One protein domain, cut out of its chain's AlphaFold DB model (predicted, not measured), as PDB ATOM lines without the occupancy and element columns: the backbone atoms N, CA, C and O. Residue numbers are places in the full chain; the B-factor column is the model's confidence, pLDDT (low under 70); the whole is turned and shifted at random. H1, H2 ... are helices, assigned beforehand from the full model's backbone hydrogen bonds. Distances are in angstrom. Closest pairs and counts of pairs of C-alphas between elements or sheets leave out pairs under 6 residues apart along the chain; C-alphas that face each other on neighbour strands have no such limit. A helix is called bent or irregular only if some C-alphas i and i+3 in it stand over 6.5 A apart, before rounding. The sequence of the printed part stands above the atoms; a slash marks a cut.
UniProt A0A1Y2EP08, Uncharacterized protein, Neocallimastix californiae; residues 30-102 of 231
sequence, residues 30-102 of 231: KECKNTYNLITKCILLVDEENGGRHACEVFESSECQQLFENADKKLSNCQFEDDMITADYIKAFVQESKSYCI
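This is residues 30 to 102 of the 231 residues of an uncharacterized protein of Neocallimastix californiae (UniProt A0A1Y2EP08). Two longer helices, H1 and H5, run the same way roughly along the long axis, spaced apart with little direct contact, and the short helices H3 and H4 pack on both of them and bridge them along one side. The irregular helix H2 lies beyond the last residues of H1, near the later half of H5, and the long link from H4 to H5 loops round the end where H1 begins. The printed part has 73 residues with five named helices, in the order H1, H2, H3, H4, H5, and no named strand; its class is all helix. It is compact, with a radius of gyration of the C-alphas of 12.0 A, and elongated, spanning 33 by 21 by 21 A.

H1, residues 30 to 44, touches H3, residues 62 to 69, about perpendicular at 79 degrees; their closest C-alphas, those of Cys 42 and Cys 64, are 5.7 A apart. With residues 32 to 35 alone, H1 touches H4, residues 71 to 75, closest at the C-alphas of Thr 35 and Lys 74, 6.7 A apart. H1 and H5, residues 87 to 100, are close but not clearly touching, at a shallow tilt of 30 degrees, the same way; their closest C-alphas, those of Ile 43 and Phe 93, are 7.8 A apart. H2, residues 48 to 59, touches no helix but is near H1, H3 and H5; the closest C-alphas of H2 and H1, those of Val 58 and Cys 42, are 6.2 A apart. H2 and H4 are apart. H3 and H5 only just touch, with 3 pairs of C-alphas within 8 A, through residues 90 to 94 of H5 alone; the closest C-alphas, those of Phe 68 and Ile 90, are 6.7 A apart. H4 touches H5 at its residues 87 to 91 alone, with the C-alphas of Ala 71 and Ala 87 closest at 5.2 A. Every O i to N i+4 pair is within hydrogen-bond range in H1, H3 and H4, against 4 of 8 in H2 and 9 of 10 in H5.

H1 begins at C-alpha 30, (141.645, -43.041, 75.254), and is 19.6 A long; it is neither bent nor irregular, but only just: C-alphas 41 and 44 are 6.2 A apart. H2 is 14.6 A long and irregular, with C-alphas 49 and 52 being 9.4 A apart. H3 begins at C-alpha 62, (148.614, -62.003, 80.657), and is 10.5 A long; H4 measures 6.0 A. H5 is 20.6 A long and ends at C-alpha 100, (136.403, -72.536, 89.339).

The C-alphas farthest apart, those of Lys 30 and Ile 102, are 34.6 A apart. The printed part has no cut. The link from H4 to H5, 11 residues, is long; the other three links are tight. The mean pLDDT of the printed part is 81.2, with residues 44 to 52 and residue 83 under 70.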
ATOM      1  N   LYS A  30     141.017 -41.919  75.953       83.88
ATOM      2  CA  LYS A  30     141.645 -43.041  75.254       83.88
ATOM      3  C   LYS A  30     142.056 -44.173  76.198       83.88
ATOM      4  O   LYS A  30     141.867 -45.338  75.864       83.88
ATOM      5  N   GLU A  31     142.643 -43.851  77.346       85.31
ATOM      6  CA  GLU A  31     143.030 -44.838  78.358       85.31
ATOM      7  C   GLU A  31     141.793 -45.499  78.967       85.31
ATOM      8  O   GLU A  31     141.745 -46.723  79.044       85.31
ATOM      9  N   CYS A  32     140.753 -44.722  79.277       85.75
ATOM     10  CA  CYS A  32     139.496 -45.259  79.790       85.75
ATOM     11  C   CYS A  32     138.774 -46.141  78.771       85.75
ATOM     12  O   CYS A  32     138.334 -47.232  79.123       85.75
ATOM     13  N   LYS A  33     138.738 -45.749  77.494       86.50
ATOM     14  CA  LYS A  33     138.194 -46.587  76.418       86.50
ATOM     15  C   LYS A  33     138.964 -47.900  76.260       86.50
ATOM     16  O   LYS A  33     138.358 -48.949  76.069       86.50
ATOM     17  N   ASN A  34     140.293 -47.858  76.357       88.94
ATOM     18  CA  ASN A  34     141.114 -49.067  76.298       88.94
ATOM     19  C   ASN A  34     140.870 -49.981  77.506       88.94
ATOM     20  O   ASN A  34     140.762 -51.191  77.333       88.94
ATOM     21  N   THR A  35     140.765 -49.410  78.708       89.19
ATOM     22  CA  THR A  35     140.425 -50.155  79.926       89.19
ATOM     23  C   THR A  35     139.044 -50.793  79.807       89.19
ATOM     24  O   THR A  35     138.920 -51.977  80.092       89.19
ATOM     25  N   TYR A  36     138.041 -50.059  79.317       87.31
ATOM     26  CA  TYR A  36     136.702 -50.599  79.078       87.31
ATOM     27  C   TYR A  36     136.734 -51.779  78.108       87.31
ATOM     28  O   TYR A  36     136.275 -52.857  78.454       87.31
ATOM     29  N   ASN A  37     137.369 -51.625  76.942       87.94
ATOM     30  CA  ASN A  37     137.496 -52.716  75.972       87.94
ATOM     31  C   ASN A  37     138.168 -53.959  76.574       87.94
ATOM     32  O   ASN A  37     137.802 -55.084  76.240       87.94
ATOM     33  N   LEU A  38     139.156 -53.759  77.452       88.56
ATOM     34  CA  LEU A  38     139.833 -54.856  78.131       88.56
ATOM     35  C   LEU A  38     138.920 -55.538  79.157       88.56
ATOM     36  O   LEU A  38     138.909 -56.760  79.226       88.56
ATOM     37  N   ILE A  39     138.117 -54.778  79.902       86.69
ATOM     38  CA  ILE A  39     137.091 -55.319  80.806       86.69
ATOM     39  C   ILE A  39     136.063 -56.121  80.015       86.69
ATOM     40  O   ILE A  39     135.779 -57.262  80.362       86.69
ATOM     41  N   THR A  40     135.569 -55.568  78.907       82.75
ATOM     42  CA  THR A  40     134.622 -56.253  78.031       82.75
ATOM     43  C   THR A  40     135.202 -57.571  77.529       82.75
ATOM     44  O   THR A  40     134.548 -58.596  77.619       82.75
ATOM     45  N   LYS A  41     136.466 -57.588  77.098       84.06
ATOM     46  CA  LYS A  41     137.153 -58.810  76.662       84.06
ATOM     47  C   LYS A  41     137.366 -59.832  77.787       84.06
ATOM     48  O   LYS A  41     137.228 -61.023  77.545       84.06
ATOM     49  N   CYS A  42     137.774 -59.382  78.970       83.25
ATOM     50  CA  CYS A  42     138.200 -60.261  80.060       83.25
ATOM     51  C   CYS A  42     137.056 -60.765  80.942       83.25
ATOM     52  O   CYS A  42     137.250 -61.742  81.657       83.25
ATOM     53  N   ILE A  43     135.922 -60.063  80.942       79.62
ATOM     54  CA  ILE A  43     134.806 -60.303  81.862       79.62
ATOM     55  C   ILE A  43     133.492 -60.451  81.087       79.62
ATOM     56  O   ILE A  43     132.813 -61.453  81.244       79.62
ATOM     57  N   LEU A  44     133.140 -59.482  80.229       68.00
ATOM     58  CA  LEU A  44     131.782 -59.386  79.660       68.00
ATOM     59  C   LEU A  44     131.552 -60.196  78.370       68.00
ATOM     60  O   LEU A  44     130.408 -60.402  77.992       68.00
ATOM     61  N   LEU A  45     132.612 -60.601  77.665       63.59
ATOM     62  CA  LEU A  45     132.561 -61.370  76.407       63.59
ATOM     63  C   LEU A  45     133.041 -62.809  76.577       63.59
ATOM     64  O   LEU A  45     133.354 -63.486  75.595       63.59
ATOM     65  N   VAL A  46     133.160 -63.272  77.817       59.19
ATOM     66  CA  VAL A  46     133.400 -64.683  78.090       59.19
ATOM     67  C   VAL A  46     132.067 -65.404  77.873       59.19
ATOM     68  O   VAL A  46     131.318 -65.659  78.806       59.19
ATOM     69  N   ASP A  47     131.756 -65.595  76.592       51.44
ATOM     70  CA  ASP A  47     130.453 -65.994  76.072       51.44
ATOM     71  C   ASP A  47     130.213 -67.509  76.189       51.44
ATOM     72  O   ASP A  47     131.142 -68.330  76.156       51.44
ATOM     73  N   GLU A  48     128.933 -67.839  76.306       45.91
ATOM     74  CA  GLU A  48     128.309 -69.073  76.798       45.91
ATOM     75  C   GLU A  48     128.573 -70.339  75.949       45.91
ATOM     76  O   GLU A  48     128.430 -71.457  76.446       45.91
ATOM     77  N   GLU A  49     129.061 -70.206  74.709       40.88
ATOM     78  CA  GLU A  49     129.161 -71.322  73.746       40.88
ATOM     79  C   GLU A  49     130.341 -72.298  73.964       40.88
ATOM     80  O   GLU A  49     130.334 -73.426  73.468       40.88
ATOM     81  N   ASN A  50     131.402 -71.904  74.684       41.69
ATOM     82  CA  ASN A  50     132.651 -72.696  74.749       41.69
ATOM     83  C   ASN A  50     132.933 -73.367  76.108       41.69
ATOM     84  O   ASN A  50     133.985 -73.992  76.289       41.69
ATOM     85  N   GLY A  51     131.989 -73.283  77.050       53.09
ATOM     86  CA  GLY A  51     132.118 -73.841  78.398       53.09
ATOM     87  C   GLY A  51     133.208 -73.170  79.252       53.09
ATOM     88  O   GLY A  51     134.043 -72.402  78.772       53.09
ATOM     89  N   GLY A  52     133.237 -73.497  80.550       64.19
ATOM     90  CA  GLY A  52     134.123 -72.855  81.536       64.19
ATOM     91  C   GLY A  52     135.625 -72.917  81.230       64.19
ATOM     92  O   GLY A  52     136.404 -72.151  81.786       64.19
ATOM     93  N   ARG A  53     136.058 -73.781  80.305       72.69
ATOM     94  CA  ARG A  53     137.458 -73.847  79.878       72.69
ATOM     95  C   ARG A  53     137.921 -72.559  79.193       72.69
ATOM     96  O   ARG A  53     138.986 -72.055  79.540       72.69
ATOM     97  N   HIS A  54     137.160 -72.046  78.225       75.31
ATOM     98  CA  HIS A  54     137.566 -70.837  77.503       75.31
ATOM     99  C   HIS A  54     137.600 -69.626  78.443       75.31
ATOM    100  O   HIS A  54     138.542 -68.837  78.401       75.31
ATOM    101  N   ALA A  55     136.632 -69.555  79.361       77.06
ATOM    102  CA  ALA A  55     136.605 -68.573  80.437       77.06
ATOM    103  C   ALA A  55     137.905 -68.561  81.241       77.06
ATOM    104  O   ALA A  55     138.519 -67.511  81.426       77.06
ATOM    105  N   CYS A  56     138.380 -69.738  81.644       81.44
ATOM    106  CA  CYS A  56     139.610 -69.847  82.411       81.44
ATOM    107  C   CYS A  56     140.875 -69.531  81.604       81.44
ATOM    108  O   CYS A  56     141.803 -68.922  82.137       81.44
ATOM    109  N   GLU A  57     140.904 -69.865  80.312       84.44
ATOM    110  CA  GLU A  57     141.998 -69.480  79.412       84.44
ATOM    111  C   GLU A  57     142.077 -67.950  79.233       84.44
ATOM    112  O   GLU A  57     143.170 -67.377  79.259       84.44
ATOM    113  N   VAL A  58     140.933 -67.267  79.095       85.56
ATOM    114  CA  VAL A  58     140.864 -65.796  79.031       85.56
ATOM    115  C   VAL A  58     141.274 -65.181  80.365       85.56
ATOM    116  O   VAL A  58     142.123 -64.282  80.383       85.56
ATOM    117  N   PHE A  59     140.730 -65.698  81.470       86.94
ATOM    118  CA  PHE A  59     141.054 -65.265  82.824       86.94
ATOM    119  C   PHE A  59     142.566 -65.312  83.076       86.94
ATOM    120  O   PHE A  59     143.140 -64.319  83.519       86.94
ATOM    121  N   GLU A  60     143.243 -66.410  82.736       89.88
ATOM    122  CA  GLU A  60     144.692 -66.562  82.928       89.88
ATOM    123  C   GLU A  60     145.564 -65.801  81.920       89.88
ATOM    124  O   GLU A  60     146.787 -65.743  82.082       89.88
ATOM    125  N   SER A  61     144.981 -65.198  80.884       92.06
ATOM    126  CA  SER A  61     145.767 -64.461  79.899       92.06
ATOM    127  C   SER A  61     146.526 -63.297  80.546       92.06
ATOM    128  O   SER A  61     146.022 -62.591  81.423       92.06
ATOM    129  N   SER A  62     147.754 -63.049  80.084       94.31
ATOM    130  CA  SER A  62     148.614 -62.003  80.657       94.31
ATOM    131  C   SER A  62     147.977 -60.613  80.606       94.31
ATOM    132  O   SER A  62     148.235 -59.777  81.466       94.31
ATOM    133  N   GLU A  63     147.159 -60.354  79.586       92.62
ATOM    134  CA  GLU A  63     146.457 -59.082  79.415       92.62
ATOM    135  C   GLU A  63     145.375 -58.891  80.489       92.62
ATOM    136  O   GLU A  63     145.293 -57.822  81.096       92.62
ATOM    137  N   CYS A  64     144.602 -59.942  80.778       92.00
ATOM    138  CA  CYS A  64     143.569 -59.915  81.809       92.00
ATOM    139  C   CYS A  64     144.172 -59.886  83.216       92.00
ATOM    140  O   CYS A  64     143.763 -59.065  84.032       92.00
ATOM    141  N   GLN A  65     145.229 -60.657  83.482       94.94
ATOM    142  CA  GLN A  65     145.934 -60.589  84.769       94.94
ATOM    143  C   GLN A  65     146.485 -59.182  85.052       94.94
ATOM    144  O   GLN A  65     146.327 -58.664  86.156       94.94
ATOM    145  N   GLN A  66     147.020 -58.486  84.040       93.56
ATOM    146  CA  GLN A  66     147.451 -57.091  84.195       93.56
ATOM    147  C   GLN A  66     146.301 -56.122  84.499       93.56
ATOM    148  O   GLN A  66     146.512 -55.142  85.223       93.56
ATOM    149  N   LEU A  67     145.107 -56.346  83.936       91.88
ATOM    150  CA  LEU A  67     143.904 -55.593  84.301       91.88
ATOM    151  C   LEU A  67     143.564 -55.828  85.775       91.88
ATOM    152  O   LEU A  67     143.404 -54.860  86.515       91.88
ATOM    153  N   PHE A  68     143.498 -57.091  86.190       93.06
ATOM    154  CA  PHE A  68     143.066 -57.504  87.524       93.06
ATOM    155  C   PHE A  68     144.004 -57.007  88.628       93.06
ATOM    156  O   PHE A  68     143.544 -56.455  89.626       93.06
ATOM    157  N   GLU A  69     145.317 -57.112  88.426       93.69
ATOM    158  CA  GLU A  69     146.330 -56.636  89.378       93.69
ATOM    159  C   GLU A  69     146.340 -55.110  89.541       93.69
ATOM    160  O   GLU A  69     146.792 -54.594  90.561       93.69
ATOM    161  N   ASN A  70     145.854 -54.370  88.538       91.88
ATOM    162  CA  ASN A  70     145.928 -52.908  88.494       91.88
ATOM    163  C   ASN A  70     144.549 -52.242  88.399       91.88
ATOM    164  O   ASN A  70     144.472 -51.088  87.968       91.88
ATOM    165  N   ALA A  71     143.478 -52.942  88.785       90.31
ATOM    166  CA  ALA A  71     142.100 -52.482  88.625       90.31
ATOM    167  C   ALA A  71     141.880 -51.097  89.256       90.31
ATOM    168  O   ALA A  71     141.451 -50.175  88.567       90.31
ATOM    169  N   ASP A  72     142.291 -50.905  90.516       89.00
ATOM    170  CA  ASP A  72     142.141 -49.627  91.230       89.00
ATOM    171  C   ASP A  72     142.788 -48.461  90.468       89.00
ATOM    172  O   ASP A  72     142.188 -47.405  90.288       89.00
ATOM    173  N   LYS A  73     144.008 -48.663  89.958       88.50
ATOM    174  CA  LYS A  73     144.761 -47.634  89.229       88.50
ATOM    175  C   LYS A  73     144.189 -47.369  87.836       88.50
ATOM    176  O   LYS A  73     144.161 -46.223  87.400       88.50
ATOM    177  N   LYS A  74     143.781 -48.417  87.118       84.31
ATOM    178  CA  LYS A  74     143.217 -48.303  85.762       84.31
ATOM    179  C   LYS A  74     141.836 -47.650  85.768       84.31
ATOM    180  O   LYS A  74     141.471 -47.031  84.773       84.31
ATOM    181  N   LEU A  75     141.099 -47.780  86.870       86.19
ATOM    182  CA  LEU A  75     139.745 -47.255  87.027       86.19
ATOM    183  C   LEU A  75     139.690 -45.909  87.761       86.19
ATOM    184  O   LEU A  75     138.714 -45.189  87.589       86.19
ATOM    185  N   SER A  76     140.724 -45.516  88.519       83.56
ATOM    186  CA  SER A  76     140.690 -44.319  89.385       83.56
ATOM    187  C   SER A  76     140.341 -43.009  88.674       83.56
ATOM    188  O   SER A  76     139.903 -42.060  89.319       83.56
ATOM    189  N   ASN A  77     140.581 -42.934  87.363       78.50
ATOM    190  CA  ASN A  77     140.358 -41.739  86.547       78.50
ATOM    191  C   ASN A  77     139.296 -41.948  85.459       78.50
ATOM    192  O   ASN A  77     139.187 -41.113  84.561       78.50
ATOM    193  N   CYS A  78     138.554 -43.054  85.503       81.88
ATOM    194  CA  CYS A  78     137.541 -43.387  84.513       81.88
ATOM    195  C   CYS A  78     136.147 -43.295  85.119       81.88
ATOM    196  O   CYS A  78     135.908 -43.759  86.228       81.88
ATOM    197  N   GLN A  79     135.234 -42.681  84.374       75.06
ATOM    198  CA  GLN A  79     133.802 -42.718  84.642       75.06
ATOM    199  C   GLN A  79     133.173 -43.470  83.476       75.06
ATOM    200  O   GLN A  79     133.268 -43.013  82.336       75.06
ATOM    201  N   PHE A  80     132.632 -44.652  83.747       75.00
ATOM    202  CA  PHE A  80     131.874 -45.419  82.763       75.00
ATOM    203  C   PHE A  80     130.396 -45.059  82.892       75.00
ATOM    204  O   PHE A  80     129.959 -44.639  83.958       75.00
ATOM    205  N   GLU A  81     129.639 -45.197  81.804       70.94
ATOM    206  CA  GLU A  81     128.175 -45.052  81.854       70.94
ATOM    207  C   GLU A  81     127.523 -46.173  82.676       70.94
ATOM    208  O   GLU A  81     126.430 -45.996  83.202       70.94
ATOM    209  N   ASP A  82     128.208 -47.314  82.782       70.94
ATOM    210  CA  ASP A  82     127.819 -48.427  83.634       70.94
ATOM    211  C   ASP A  82     128.482 -48.301  85.013       70.94
ATOM    212  O   ASP A  82     129.675 -48.585  85.185       70.94
ATOM    213  N   ASP A  83     127.686 -47.880  85.996       69.50
ATOM    214  CA  ASP A  83     128.099 -47.708  87.392       69.50
ATOM    215  C   ASP A  83     128.521 -49.032  88.063       69.50
ATOM    216  O   ASP A  83     129.137 -49.011  89.133       69.50
ATOM    217  N   MET A  84     128.225 -50.193  87.461       74.06
ATOM    218  CA  MET A  84     128.623 -51.499  87.997       74.06
ATOM    219  C   MET A  84     130.111 -51.796  87.780       74.06
ATOM    220  O   MET A  84     130.700 -52.577  88.536       74.06
ATOM    221  N   ILE A  85     130.754 -51.152  86.800       80.81
ATOM    222  CA  ILE A  85     132.165 -51.387  86.470       80.81
ATOM    223  C   ILE A  85     133.063 -50.652  87.468       80.81
ATOM    224  O   ILE A  85     133.565 -49.549  87.240       80.81
ATOM    225  N   THR A  86     133.291 -51.312  88.598       86.62
ATOM    226  CA  THR A  86     134.127 -50.830  89.700       86.62
ATOM    227  C   THR A  86     135.336 -51.737  89.926       86.62
ATOM    228  O   THR A  86     135.379 -52.886  89.481       86.62
ATOM    229  N   ALA A  87     136.343 -51.236  90.648       89.19
ATOM    230  CA  ALA A  87     137.489 -52.063  91.022       89.19
ATOM    231  C   ALA A  87     137.069 -53.222  91.934       89.19
ATOM    232  O   ALA A  87     137.633 -54.310  91.840       89.19
ATOM    233  N   ASP A  88     136.055 -53.007  92.772       88.12
ATOM    234  CA  ASP A  88     135.506 -54.035  93.651       88.12
ATOM    235  C   ASP A  88     134.738 -55.101  92.869       88.12
ATOM    236  O   ASP A  88     134.918 -56.285  93.143       88.12
ATOM    237  N   TYR A  89     133.989 -54.716  91.830       86.12
ATOM    238  CA  TYR A  89     133.378 -55.666  90.895       86.12
ATOM    239  C   TYR A  89     134.432 -56.557  90.221       86.12
ATOM    240  O   TYR A  89     134.319 -57.781  90.249       86.12
ATOM    241  N   ILE A  90     135.517 -55.970  89.697       88.38
ATOM    242  CA  ILE A  90     136.615 -56.747  89.096       88.38
ATOM    243  C   ILE A  90     137.266 -57.675  90.132       88.38
ATOM    244  O   ILE A  90     137.565 -58.828  89.829       88.38
ATOM    245  N   LYS A  91     137.488 -57.205  91.365       89.06
ATOM    246  CA  LYS A  91     138.051 -58.040  92.440       89.06
ATOM    247  C   LYS A  91     137.129 -59.207  92.785       89.06
ATOM    248  O   LYS A  91     137.636 -60.313  92.956       89.06
ATOM    249  N   ALA A  92     135.819 -58.979  92.865       83.25
ATOM    250  CA  ALA A  92     134.832 -60.028  93.103       83.25
ATOM    251  C   ALA A  92     134.874 -61.081  91.988       83.25
ATOM    252  O   ALA A  92     135.076 -62.257  92.282       83.25
ATOM    253  N   PHE A  93     134.850 -60.647  90.723       84.62
ATOM    254  CA  PHE A  93     134.997 -61.532  89.565       84.62
ATOM    255  C   PHE A  93     136.283 -62.369  89.623       84.62
ATOM    256  O   PHE A  93     136.269 -63.563  89.337       84.62
ATOM    257  N   VAL A  94     137.413 -61.773  90.022       88.06
ATOM    258  CA  VAL A  94     138.690 -62.495  90.148       88.06
ATOM    259  C   VAL A  94     138.642 -63.547  91.253       88.06
ATOM    260  O   VAL A  94     139.195 -64.632  91.075       88.06
ATOM    261  N   GLN A  95     138.032 -63.238  92.400       84.75
ATOM    262  CA  GLN A  95     137.886 -64.205  93.491       84.75
ATOM    263  C   GLN A  95     136.989 -65.370  93.071       84.75
ATOM    264  O   GLN A  95     137.361 -66.524  93.268       84.75
ATOM    265  N   GLU A  96     135.868 -65.066  92.423       79.31
ATOM    266  CA  GLU A  96     134.949 -66.064  91.890       79.31
ATOM    267  C   GLU A  96     135.642 -66.941  90.839       79.31
ATOM    268  O   GLU A  96     135.667 -68.161  90.971       79.31
ATOM    269  N   SER A  97     136.329 -66.333  89.869       82.62
ATOM    270  CA  SER A  97     137.056 -67.041  88.806       82.62
ATOM    271  C   SER A  97     138.127 -67.984  89.341       82.62
ATOM    272  O   SER A  97     138.270 -69.104  88.858       82.62
ATOM    273  N   LYS A  98     138.852 -67.590  90.393       86.38
ATOM    274  CA  LYS A  98     139.845 -68.465  91.039       86.38
ATOM    275  C   LYS A  98     139.234 -69.720  91.656       86.38
ATOM    276  O   LYS A  98     139.935 -70.722  91.758       86.38
ATOM    277  N   SER A  99     137.967 -69.669  92.063       81.12
ATOM    278  CA  SER A  99     137.287 -70.815  92.674       81.12
ATOM    279  C   SER A  99     136.931 -71.911  91.667       81.12
ATOM    280  O   SER A  99     136.844 -73.072  92.055       81.12
ATOM    281  N   TYR A 100     136.768 -71.569  90.380       81.25
ATOM    282  CA  TYR A 100     136.403 -72.536  89.339       81.25
ATOM    283  C   TYR A 100     137.478 -72.744  88.260       81.25
ATOM    284  O   TYR A 100     137.458 -73.768  87.576       81.25
ATOM    285  N   CYS A 101     138.461 -71.849  88.127       86.50
ATOM    286  CA  CYS A 101     139.598 -71.994  87.211       86.50
ATOM    287  C   CYS A 101     140.772 -72.739  87.844       86.50
ATOM    288  O   CYS A 101     141.889 -72.232  87.940       86.50
ATOM    289  N   ILE A 102     140.503 -73.969  88.274       89.50
ATOM    290  CA  ILE A 102     141.480 -74.853  88.912       89.50
ATOM    291  C   ILE A 102     142.009 -75.837  87.870       89.50
ATOM    292  O   ILE A 102     141.251 -76.318  87.031       89.50
TER     293      ILE A 102